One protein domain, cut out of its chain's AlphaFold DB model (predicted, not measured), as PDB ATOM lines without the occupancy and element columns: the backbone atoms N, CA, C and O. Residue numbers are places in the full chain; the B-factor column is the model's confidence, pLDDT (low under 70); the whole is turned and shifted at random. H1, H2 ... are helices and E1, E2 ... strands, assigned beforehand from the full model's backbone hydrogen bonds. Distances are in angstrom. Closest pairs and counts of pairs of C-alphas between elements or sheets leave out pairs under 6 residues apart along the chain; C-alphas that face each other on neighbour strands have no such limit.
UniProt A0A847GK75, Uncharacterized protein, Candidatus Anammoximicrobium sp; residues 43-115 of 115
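What this domain is: This is residues 43 to 115 of the 115 residues of an uncharacterized protein of Candidatus Anammoximicrobium sp (UniProt A0A847GK75). A small antiparallel sheet of three strands is the middle layer between two helices: the longer H1 runs along one face, and the short H2 lies slantwise over the other. From the end of H1 a long loop, residues 57 to 70, folds back along the length of the domain to the start of E1, and E2 and E3 form a hairpin. The printed part has 73 residues, with two named helices and three named strands in the order H1 E1 H2 E2 E3; the sheet order is E1 - E3 - E2, and the class is mixed, helices and strands. The whole is compact and rounded, with a radius of gyration of the C-alphas of 10.7 A and spans of 30 by 24 by 16 A.

How they stand to each other: H1, residues 43 to 56, is on the sheet of E1, residues 71 to 77, E3, residues 107 to 114, and E2, residues 96 to 104, at a height over the sheet of 7.0 A. It lies over E3 and E2 and runs along the strands, at 25 degrees to E2 on the local plane. H1 touches E2, the closest C-alphas being those of Gln 43 and Gly 98, 3.9 A apart. H1 and E1 are near each other, with 10 pairs of C-alphas within 10 A. The edge strand E1 is antiparallel to the inner strand E3 at 163 degrees, with N 75 and O 110 within hydrogen-bond range at 2.9 A. H2, residues 81 to 87, is on the opposite face from H1, at a height over the sheet of 6.3 A. It lies over E1 and only just over E3, where 3 of its C-alphas fall, and runs slantwise to the strands, at 53 degrees to E1 on the local plane. H2 touches E1, the closest C-alphas being those of Phe 76 and Ala 84, 4.6 A apart. H1 and H2 are apart. The hairpin of E2 and E3 is antiparallel at 167 degrees, with N 104 and O 107 within hydrogen-bond range at 2.8 A. E1, H2 and E2 make a split strand-helix-strand unit, two strands running the same way with E3 between them, and its crossover is right-handed. In H1 and H2 every O i to N i+4 pair is within hydrogen-bond range.

Where its parts are: H1 begins at C-alpha 43 (-15.844, 57.475, 176.758) and measures 20.0 A from first to last C-alpha. E1 measures 20.6 A and H2 10.0 A. E2 measures 22.9 A, starting from C-alpha 96 (-19.849, 50.699, 171.536). E3 measures 23.0 A and ends at C-alpha 114 (-16.168, 48.407, 172.911).

The domain as a whole: The C-alphas farthest apart, those of Gly 68 and Ser 79, are 30.8 A apart. The sheet is twisted, its C-alphas lying up to 4.1 A off the best plane. The link from H1 to E1 is long, 14 residues; that from H2 to E2 is short, and those from E1 to H2 and from E2 to E3 are tight. The printed part has no cut and ends at Tyr 115, the chain's last residue. The mean pLDDT of the printed part is 97.2, and no printed residue is under 70.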
ATOM      1  N   GLN A  43     -15.704  56.213 177.494       98.44
ATOM      2  CA  GLN A  43     -15.844  57.475 176.758       98.44
ATOM      3  C   GLN A  43     -14.652  58.419 176.982       98.44
ATOM      4  O   GLN A  43     -14.050  58.884 176.016       98.44
ATOM      5  N   ALA A  44     -14.255  58.638 178.240       97.88
ATOM      6  CA  ALA A  44     -13.116  59.496 178.577       97.88
ATOM      7  C   ALA A  44     -11.804  58.960 177.976       97.88
ATOM      8  O   ALA A  44     -10.983  59.719 177.461       97.88
ATOM      9  N   VAL A  45     -11.631  57.633 177.972       97.94
ATOM     10  CA  VAL A  45     -10.490  56.986 177.317       97.94
ATOM     11  C   VAL A  45     -10.515  57.196 175.802       97.94
ATOM     12  O   VAL A  45      -9.470  57.510 175.230       97.94
ATOM     13  N   ALA A  46     -11.674  57.069 175.146       98.44
ATOM     14  CA  ALA A  46     -11.795  57.317 173.708       98.44
ATOM     15  C   ALA A  46     -11.384  58.755 173.344       98.44
ATOM     16  O   ALA A  46     -10.588  58.952 172.425       98.44
ATOM     17  N   GLU A  47     -11.872  59.747 174.091       98.62
ATOM     18  CA  GLU A  47     -11.565  61.169 173.887       98.62
ATOM     19  C   GLU A  47     -10.078  61.467 174.075       98.62
ATOM     20  O   GLU A  47      -9.432  62.027 173.185       98.62
ATOM     21  N   ALA A  48      -9.507  61.026 175.197       97.94
ATOM     22  CA  ALA A  48      -8.102  61.253 175.509       97.94
ATOM     23  C   ALA A  48      -7.172  60.605 174.471       97.94
ATOM     24  O   ALA A  48      -6.155  61.188 174.080       97.94
ATOM     25  N   LYS A  49      -7.528  59.413 173.986       97.94
ATOM     26  CA  LYS A  49      -6.768  58.728 172.940       97.94
ATOM     27  C   LYS A  49      -6.907  59.397 171.586       97.94
ATOM     28  O   LYS A  49      -5.887  59.624 170.947       97.94
ATOM     29  N   ALA A  50      -8.115  59.760 171.157       98.50
ATOM     30  CA  ALA A  50      -8.317  60.457 169.887       98.50
ATOM     31  C   ALA A  50      -7.557  61.795 169.858       98.50
ATOM     32  O   ALA A  50      -6.876  62.095 168.875       98.50
ATOM     33  N   ALA A  51      -7.590  62.550 170.961       98.56
ATOM     34  CA  ALA A  51      -6.840  63.793 171.110       98.56
ATOM     35  C   ALA A  51      -5.323  63.569 171.038       98.56
ATOM     36  O   ALA A  51      -4.631  64.259 170.287       98.56
ATOM     37  N   ARG A  52      -4.792  62.569 171.760       97.75
ATOM     38  CA  ARG A  52      -3.361  62.239 171.691       97.75
ATOM     39  C   ARG A  52      -2.952  61.758 170.298       97.75
ATOM     40  O   ARG A  52      -1.914  62.194 169.805       97.75
ATOM     41  N   SER A  53      -3.757  60.917 169.653       97.75
ATOM     42  CA  SER A  53      -3.508  60.448 168.287       97.75
ATOM     43  C   SER A  53      -3.437  61.612 167.303       97.75
ATOM     44  O   SER A  53      -2.506  61.664 166.506       97.75
ATOM     45  N   ALA A  54      -4.350  62.584 167.400       98.44
ATOM     46  CA  ALA A  54      -4.327  63.783 166.565       98.44
ATOM     47  C   ALA A  54      -3.092  64.661 166.830       98.44
ATOM     48  O   ALA A  54      -2.443  65.106 165.883       98.44
ATOM     49  N   ALA A  55      -2.729  64.868 168.100       97.75
ATOM     50  CA  ALA A  55      -1.563  65.666 168.485       97.75
ATOM     51  C   ALA A  55      -0.239  65.044 168.009       97.75
ATOM     52  O   ALA A  55       0.674  65.755 167.596       97.75
ATOM     53  N   GLN A  56      -0.140  63.714 168.045       97.06
ATOM     54  CA  GLN A  56       1.065  62.965 167.672       97.06
ATOM     55  C   GLN A  56       1.046  62.465 166.220       97.06
ATOM     56  O   GLN A  56       2.023  61.875 165.764       97.06
ATOM     57  N   ARG A  57      -0.057  62.683 165.497       97.69
ATOM     58  CA  ARG A  57      -0.330  62.146 164.153       97.69
ATOM     59  C   ARG A  57      -0.194  60.621 164.056       97.69
ATOM     60  O   ARG A  57       0.268  60.081 163.050       97.69
ATOM     61  N   VAL A  58      -0.611  59.914 165.105       96.62
ATOM     62  CA  VAL A  58      -0.545  58.449 165.184       96.62
ATOM     63  C   VAL A  58      -1.844  57.836 164.669       96.62
ATOM     64  O   VAL A  58      -2.923  58.070 165.208       96.62
ATOM     65  N   LYS A  59      -1.733  57.015 163.623       96.25
ATOM     66  CA  LYS A  59      -2.852  56.350 162.932       96.25
ATOM     67  C   LYS A  59      -2.933  54.881 163.355       96.25
ATOM     68  O   LYS A  59      -2.881  53.980 162.526       96.25
ATOM     69  N   GLY A  60      -2.957  54.647 164.664       93.50
ATOM     70  CA  GLY A  60      -2.863  53.311 165.246       93.50
ATOM     71  C   GLY A  60      -3.166  53.292 166.741       93.50
ATOM     72  O   GLY A  60      -3.446  54.327 167.347       93.50
ATOM     73  N   HIS A  61      -3.111  52.098 167.330       94.81
ATOM     74  CA  HIS A  61      -3.369  51.886 168.753       94.81
ATOM     75  C   HIS A  61      -2.272  52.511 169.622       94.81
ATOM     76  O   HIS A  61      -1.095  52.183 169.479       94.81
ATOM     77  N   LEU A  62      -2.665  53.364 170.571       93.31
ATOM     78  CA  LEU A  62      -1.743  53.987 171.534       93.31
ATOM     79  C   LEU A  62      -1.425  53.089 172.746       93.31
ATOM     80  O   LEU A  62      -0.541  53.411 173.536       93.31
ATOM     81  N   GLY A  63      -2.148  51.977 172.925       91.06
ATOM     82  CA  GLY A  63      -2.086  51.172 174.149       91.06
ATOM     83  C   GLY A  63      -2.733  51.882 175.347       91.06
ATOM     84  O   GLY A  63      -3.581  52.753 175.165       91.06
ATOM     85  N   GLY A  64      -2.373  51.494 176.575       91.19
ATOM     86  CA  GLY A  64      -2.749  52.246 177.785       91.19
ATOM     87  C   GLY A  64      -4.147  51.989 178.366       91.19
ATOM     88  O   GLY A  64      -4.607  52.787 179.177       91.19
ATOM     89  N   GLY A  65      -4.807  50.889 177.984       92.62
ATOM     90  CA  GLY A  65      -6.083  50.443 178.566       92.62
ATOM     91  C   GLY A  65      -7.338  50.927 177.830       92.62
ATOM     92  O   GLY A  65      -7.255  51.681 176.863       92.62
ATOM     93  N   PHE A  66      -8.506  50.454 178.274       95.25
ATOM     94  CA  PHE A  66      -9.804  50.679 177.614       95.25
ATOM     95  C   PHE A  66     -10.865  51.298 178.542       95.25
ATOM     96  O   PHE A  66     -12.037  51.328 178.191       95.25
ATOM     97  N   GLY A  67     -10.494  51.741 179.749       93.44
ATOM     98  CA  GLY A  67     -11.428  52.404 180.671       93.44
ATOM     99  C   GLY A  67     -12.637  51.551 181.069       93.44
ATOM    100  O   GLY A  67     -13.737  52.072 181.188       93.44
ATOM    101  N   GLY A  68     -12.462  50.233 181.208       93.50
ATOM    102  CA  GLY A  68     -13.551  49.290 181.498       93.50
ATOM    103  C   GLY A  68     -14.188  48.634 180.267       93.50
ATOM    104  O   GLY A  68     -14.983  47.713 180.426       93.50
ATOM    105  N   GLY A  69     -13.819  49.046 179.049       95.19
ATOM    106  CA  GLY A  69     -14.040  48.240 177.844       95.19
ATOM    107  C   GLY A  69     -13.048  47.074 177.737       95.19
ATOM    108  O   GLY A  69     -12.137  46.930 178.555       95.19
ATOM    109  N   ASN A  70     -13.181  46.260 176.695       95.31
ATOM    110  CA  ASN A  70     -12.278  45.127 176.433       95.31
ATOM    111  C   ASN A  70     -11.644  45.153 175.032       95.31
ATOM    112  O   ASN A  70     -10.830  44.289 174.712       95.31
ATOM    113  N   ALA A  71     -12.013  46.121 174.194       96.38
ATOM    114  CA  ALA A  71     -11.419  46.308 172.884       96.38
ATOM    115  C   ALA A  71     -11.495  47.757 172.419       96.38
ATOM    116  O   ALA A  71     -12.322  48.550 172.871       96.38
ATOM    117  N   GLU A  72     -10.639  48.064 171.455       97.06
ATOM    118  CA  GLU A  72     -10.518  49.367 170.829       97.06
ATOM    119  C   GLU A  72     -10.570  49.213 169.311       97.06
ATOM    120  O   GLU A  72      -9.967  48.303 168.746       97.06
ATOM    121  N   GLY A  73     -11.274  50.120 168.648       97.81
ATOM    122  CA  GLY A  73     -11.170  50.352 167.216       97.81
ATOM    123  C   GLY A  73     -10.595  51.737 166.976       97.81
ATOM    124  O   GLY A  73     -11.096  52.719 167.519       97.81
ATOM    125  N   VAL A  74      -9.565  51.821 166.144       98.31
ATOM    126  CA  VAL A  74      -8.960  53.086 165.711       98.31
ATOM    127  C   VAL A  74      -9.289  53.330 164.247       98.31
ATOM    128  O   VAL A  74      -9.366  52.387 163.464       98.31
ATOM    129  N   GLY A  75      -9.523  54.584 163.885       98.12
ATOM    130  CA  GLY A  75      -9.866  54.986 162.527       98.12
ATOM    131  C   GLY A  75      -9.214  56.312 162.161       98.12
ATOM    132  O   GLY A  75      -8.925  57.142 163.025       98.12
ATOM    133  N   PHE A  76      -8.986  56.519 160.869       98.62
ATOM    134  CA  PHE A  76      -8.464  57.772 160.335       98.62
ATOM    135  C   PHE A  76      -9.131  58.089 158.996       98.62
ATOM    136  O   PHE A  76      -9.411  57.194 158.200       98.62
ATOM    137  N   SER A  77      -9.377  59.369 158.729       98.44
ATOM    138  CA  SER A  77      -9.853  59.819 157.420       98.44
ATOM    139  C   SER A  77      -9.375  61.228 157.108       98.44
ATOM    140  O   SER A  77      -9.417  62.111 157.962       98.44
ATOM    141  N   THR A  78      -8.981  61.474 155.862       98.56
ATOM    142  CA  THR A  78      -8.746  62.830 155.348       98.56
ATOM    143  C   THR A  78     -10.040  63.511 154.900       98.56
ATOM    144  O   THR A  78     -10.082  64.737 154.834       98.56
ATOM    145  N   SER A  79     -11.104  62.738 154.654       98.12
ATOM    146  CA  SER A  79     -12.351  63.216 154.053       98.12
ATOM    147  C   SER A  79     -13.333  63.779 155.081       98.12
ATOM    148  O   SER A  79     -13.810  64.899 154.925       98.12
ATOM    149  N   SER A  80     -13.661  63.026 156.140       98.50
ATOM    150  CA  SER A  80     -14.643  63.473 157.143       98.50
ATOM    151  C   SER A  80     -14.525  62.757 158.491       98.50
ATOM    152  O   SER A  80     -14.012  61.639 158.587       98.50
ATOM    153  N   ALA A  81     -15.063  63.391 159.539       98.38
ATOM    154  CA  ALA A  81     -15.139  62.824 160.886       98.38
ATOM    155  C   ALA A  81     -15.954  61.520 160.917       98.38
ATOM    156  O   ALA A  81     -15.528  60.525 161.507       98.38
ATOM    157  N   GLN A  82     -17.094  61.500 160.219       98.56
ATOM    158  CA  GLN A  82     -17.957  60.322 160.162       98.56
ATOM    159  C   GLN A  82     -17.275  59.153 159.451       98.56
ATOM    160  O   GLN A  82     -17.373  58.015 159.905       98.56
ATOM    161  N   HIS A  83     -16.537  59.419 158.369       98.56
ATOM    162  CA  HIS A  83     -15.772  58.377 157.694       98.56
ATOM    163  C   HIS A  83     -14.696  57.787 158.618       98.56
ATOM    164  O   HIS A  83     -14.523  56.571 158.649       98.56
ATOM    165  N   ALA A  84     -14.006  58.615 159.412       98.62
ATOM    166  CA  ALA A  84     -13.042  58.121 160.397       98.62
ATOM    167  C   ALA A  84     -13.715  57.204 161.434       98.62
ATOM    168  O   ALA A  84     -13.236  56.095 161.665       98.62
ATOM    169  N   LEU A  85     -14.865  57.601 161.988       98.44
ATOM    170  CA  LEU A  85     -15.635  56.764 162.918       98.44
ATOM    171  C   LEU A  85     -16.101  55.452 162.279       98.44
ATOM    172  O   LEU A  85     -16.083  54.414 162.936       98.44
ATOM    173  N   ASN A  86     -16.519  55.479 161.016       97.88
ATOM    174  CA  ASN A  86     -16.963  54.282 160.300       97.88
ATOM    175  C   ASN A  86     -15.801  53.333 159.971       97.88
ATOM    176  O   ASN A  86     -16.010  52.127 159.890       97.88
ATOM    177  N   SER A  87     -14.581  53.862 159.833       97.44
ATOM    178  CA  SER A  87     -13.369  53.075 159.572       97.44
ATOM    179  C   SER A  87     -12.799  52.358 160.802       97.44
ATOM    180  O   SER A  87     -11.927  51.506 160.653       97.44
ATOM    181  N   CYS A  88     -13.273  52.675 162.013       97.94
ATOM    182  CA  CYS A  88     -12.816  52.001 163.227       97.94
ATOM    183  C   CYS A  88     -13.124  50.499 163.175       97.94
ATOM    184  O   CYS A  88     -14.257  50.105 162.873       97.94
ATOM    185  N   CYS A  89     -12.155  49.672 163.583       93.38
ATOM    186  CA  CYS A  89     -12.352  48.231 163.746       93.38
ATOM    187  C   CYS A  89     -13.592  47.942 164.604       93.38
ATOM    188  O   CYS A  89     -13.879  48.686 165.544       93.38
ATOM    189  N   PHE A  90     -14.315  46.871 164.272       96.06
ATOM    190  CA  PHE A  90     -15.551  46.427 164.933       96.06
ATOM    191  C   PHE A  90     -16.779  47.339 164.795       96.06
ATOM    192  O   PHE A  90     -17.812  47.064 165.413       96.06
ATOM    193  N   THR A  91     -16.719  48.395 163.976       96.62
ATOM    194  CA  THR A  91     -17.907  49.212 163.696       96.62
ATOM    195  C   THR A  91     -19.016  48.333 163.113       96.62
ATOM    196  O   THR A  91     -18.806  47.641 162.123       96.62
ATOM    197  N   GLY A  92     -20.188  48.337 163.757       95.06
ATOM    198  CA  GLY A  92     -21.329  47.493 163.377       95.06
ATOM    199  C   GLY A  92     -21.246  46.034 163.844       95.06
ATOM    200  O   GLY A  92     -22.210  45.299 163.679       95.06
ATOM    201  N   GLN A  93     -20.134  45.613 164.453       96.81
ATOM    202  CA  GLN A  93     -19.930  44.239 164.930       96.81
ATOM    203  C   GLN A  93     -20.054  44.120 166.452       96.81
ATOM    204  O   GLN A  93     -20.468  43.084 166.963       96.81
ATOM    205  N   ARG A  94     -19.670  45.167 167.192       97.12
ATOM    206  CA  ARG A  94     -19.628  45.164 168.661       97.12
ATOM    207  C   ARG A  94     -20.361  46.357 169.251       97.12
ATOM    208  O   ARG A  94     -20.430  47.424 168.638       97.12
ATOM    209  N   ARG A  95     -20.873  46.193 170.475       97.69
ATOM    210  CA  ARG A  95     -21.537  47.278 171.208       97.69
ATOM    211  C   ARG A  95     -20.509  48.323 171.638       97.69
ATOM    212  O   ARG A  95     -19.559  48.008 172.352       97.69
ATOM    213  N   VAL A  96     -20.713  49.561 171.200       98.19
ATOM    214  CA  VAL A  96     -19.849  50.699 171.536       98.19
ATOM    215  C   VAL A  96     -20.048  51.072 173.007       98.19
ATOM    216  O   VAL A  96     -21.177  51.254 173.456       98.19
ATOM    217  N   ALA A  97     -18.946  51.171 173.746       98.00
ATOM    218  CA  ALA A  97     -18.887  51.648 175.127       98.00
ATOM    219  C   ALA A  97     -18.517  53.137 175.210       98.00
ATOM    220  O   ALA A  97     -18.943  53.830 176.126       98.00
ATOM    221  N   GLY A  98     -17.746  53.632 174.241       98.25
ATOM    222  CA  GLY A  98     -17.416  55.045 174.087       98.25
ATOM    223  C   GLY A  98     -16.835  55.320 172.706       98.25
ATOM    224  O   GLY A  98     -16.273  54.422 172.077       98.25
ATOM    225  N   SER A  99     -16.982  56.534 172.198       98.56
ATOM    226  CA  SER A  99     -16.429  56.925 170.906       98.56
ATOM    227  C   SER A  99     -16.065  58.401 170.870       98.56
ATOM    228  O   SER A  99     -16.732  59.247 171.459       98.56
ATOM    229  N   ALA A 100     -14.990  58.713 170.158       98.75
ATOM    230  CA  ALA A 100     -14.547  60.077 169.948       98.75
ATOM    231  C   ALA A 100     -13.883  60.223 168.583       98.75
ATOM    232  O   ALA A 100     -13.295  59.281 168.045       98.75
ATOM    233  N   VAL A 101     -13.955  61.431 168.036       98.75
ATOM    234  CA  VAL A 101     -13.235  61.824 166.830       98.75
ATOM    235  C   VAL A 101     -12.693  63.234 167.007       98.75
ATOM    236  O   VAL A 101     -13.406  64.129 167.454       98.75
ATOM    237  N   VAL A 102     -11.423  63.433 166.671       98.81
ATOM    238  CA  VAL A 102     -10.723  64.710 166.834       98.81
ATOM    239  C   VAL A 102     -10.084  65.116 165.510       98.81
ATOM    240  O   VAL A 102      -9.515  64.288 164.791       98.81
ATOM    241  N   ARG A 103     -10.180  66.406 165.172       98.62
ATOM    242  CA  ARG A 103      -9.504  66.980 164.006       98.62
ATOM    243  C   ARG A 103      -8.016  67.167 164.313       98.62
ATOM    244  O   ARG A 103      -7.662  67.932 165.201       98.62
ATOM    245  N   GLY A 104      -7.158  66.487 163.561       98.25
ATOM    246  CA  GLY A 104      -5.725  66.770 163.490       98.25
ATOM    247  C   GLY A 104      -5.387  67.648 162.283       98.25
ATOM    248  O   GLY A 104      -6.247  67.957 161.456       98.25
ATOM    249  N   SER A 105      -4.114  68.027 162.148       97.94
ATOM    250  CA  SER A 105      -3.673  68.891 161.041       97.94
ATOM    251  C   SER A 105      -3.771  68.225 159.663       97.94
ATOM    252  O   SER A 105      -3.800  68.917 158.655       97.94
ATOM    253  N   ASP A 106      -3.773  66.892 159.609       98.19
ATOM    254  CA  ASP A 106      -3.753  66.098 158.377       98.19
ATOM    255  C   ASP A 106      -5.005  65.229 158.186       98.19
ATOM    256  O   ASP A 106      -5.108  64.510 157.197       98.19
ATOM    257  N   GLY A 107      -5.974  65.269 159.103       98.44
ATOM    258  CA  GLY A 107      -7.116  64.362 159.040       98.44
ATOM    259  C   GLY A 107      -7.963  64.331 160.303       98.44
ATOM    260  O   GLY A 107      -7.836  65.163 161.195       98.44
ATOM    261  N   TRP A 108      -8.877  63.378 160.347       98.81
ATOM    262  CA  TRP A 108      -9.757  63.084 161.466       98.81
ATOM    263  C   TRP A 108      -9.301  61.782 162.111       98.81
ATOM    264  O   TRP A 108      -9.195  60.769 161.424       98.81
ATOM    265  N   TYR A 109      -9.037  61.819 163.411       98.75
ATOM    266  CA  TYR A 109      -8.569  60.686 164.204       98.75
ATOM    267  C   TYR A 109      -9.718  60.196 165.069       98.75
ATOM    268  O   TYR A 109     -10.229  60.956 165.887       98.75
ATOM    269  N   ALA A 110     -10.135  58.949 164.880       98.81
ATOM    270  CA  ALA A 110     -11.265  58.358 165.578       98.81
ATOM    271  C   ALA A 110     -10.825  57.193 166.465       98.81
ATOM    272  O   ALA A 110      -9.982  56.379 166.082       98.81
ATOM    273  N   VAL A 111     -11.440  57.099 167.640       98.69
ATOM    274  CA  VAL A 111     -11.277  55.987 168.577       98.69
ATOM    275  C   VAL A 111     -12.658  55.553 169.050       98.69
ATOM    276  O   VAL A 111     -13.486  56.381 169.426       98.69
ATOM    277  N   LYS A 112     -12.908  54.245 169.045       98.56
ATOM    278  CA  LYS A 112     -14.067  53.604 169.667       98.56
ATOM    279  C   LYS A 112     -13.583  52.591 170.687       98.56
ATOM    280  O   LYS A 112     -12.727  51.768 170.378       98.56
ATOM    281  N   ILE A 113     -14.161  52.624 171.874       98.44
ATOM    282  CA  ILE A 113     -14.025  51.586 172.887       98.44
ATOM    283  C   ILE A 113     -15.275  50.710 172.837       98.44
ATOM    284  O   ILE A 113     -16.388  51.221 172.698       98.44
ATOM    285  N   TYR A 114     -15.095  49.398 172.954       98.25
ATOM    286  CA  TYR A 114     -16.168  48.407 172.911       98.25
ATOM    287  C   TYR A 114     -16.255  47.610 174.215       98.25
ATOM    288  O   TYR A 114     -15.252  47.450 174.922       98.25
ATOM    289  N   TYR A 115     -17.465  47.118 174.499       95.31
ATOM    290  CA  TYR A 115     -17.720  46.094 175.515       95.31
ATOM    291  C   TYR A 115     -17.398  44.688 175.015       95.31
ATOM    292  O   TYR A 115     -17.320  44.451 173.782       95.31
TER     293      TYR A 115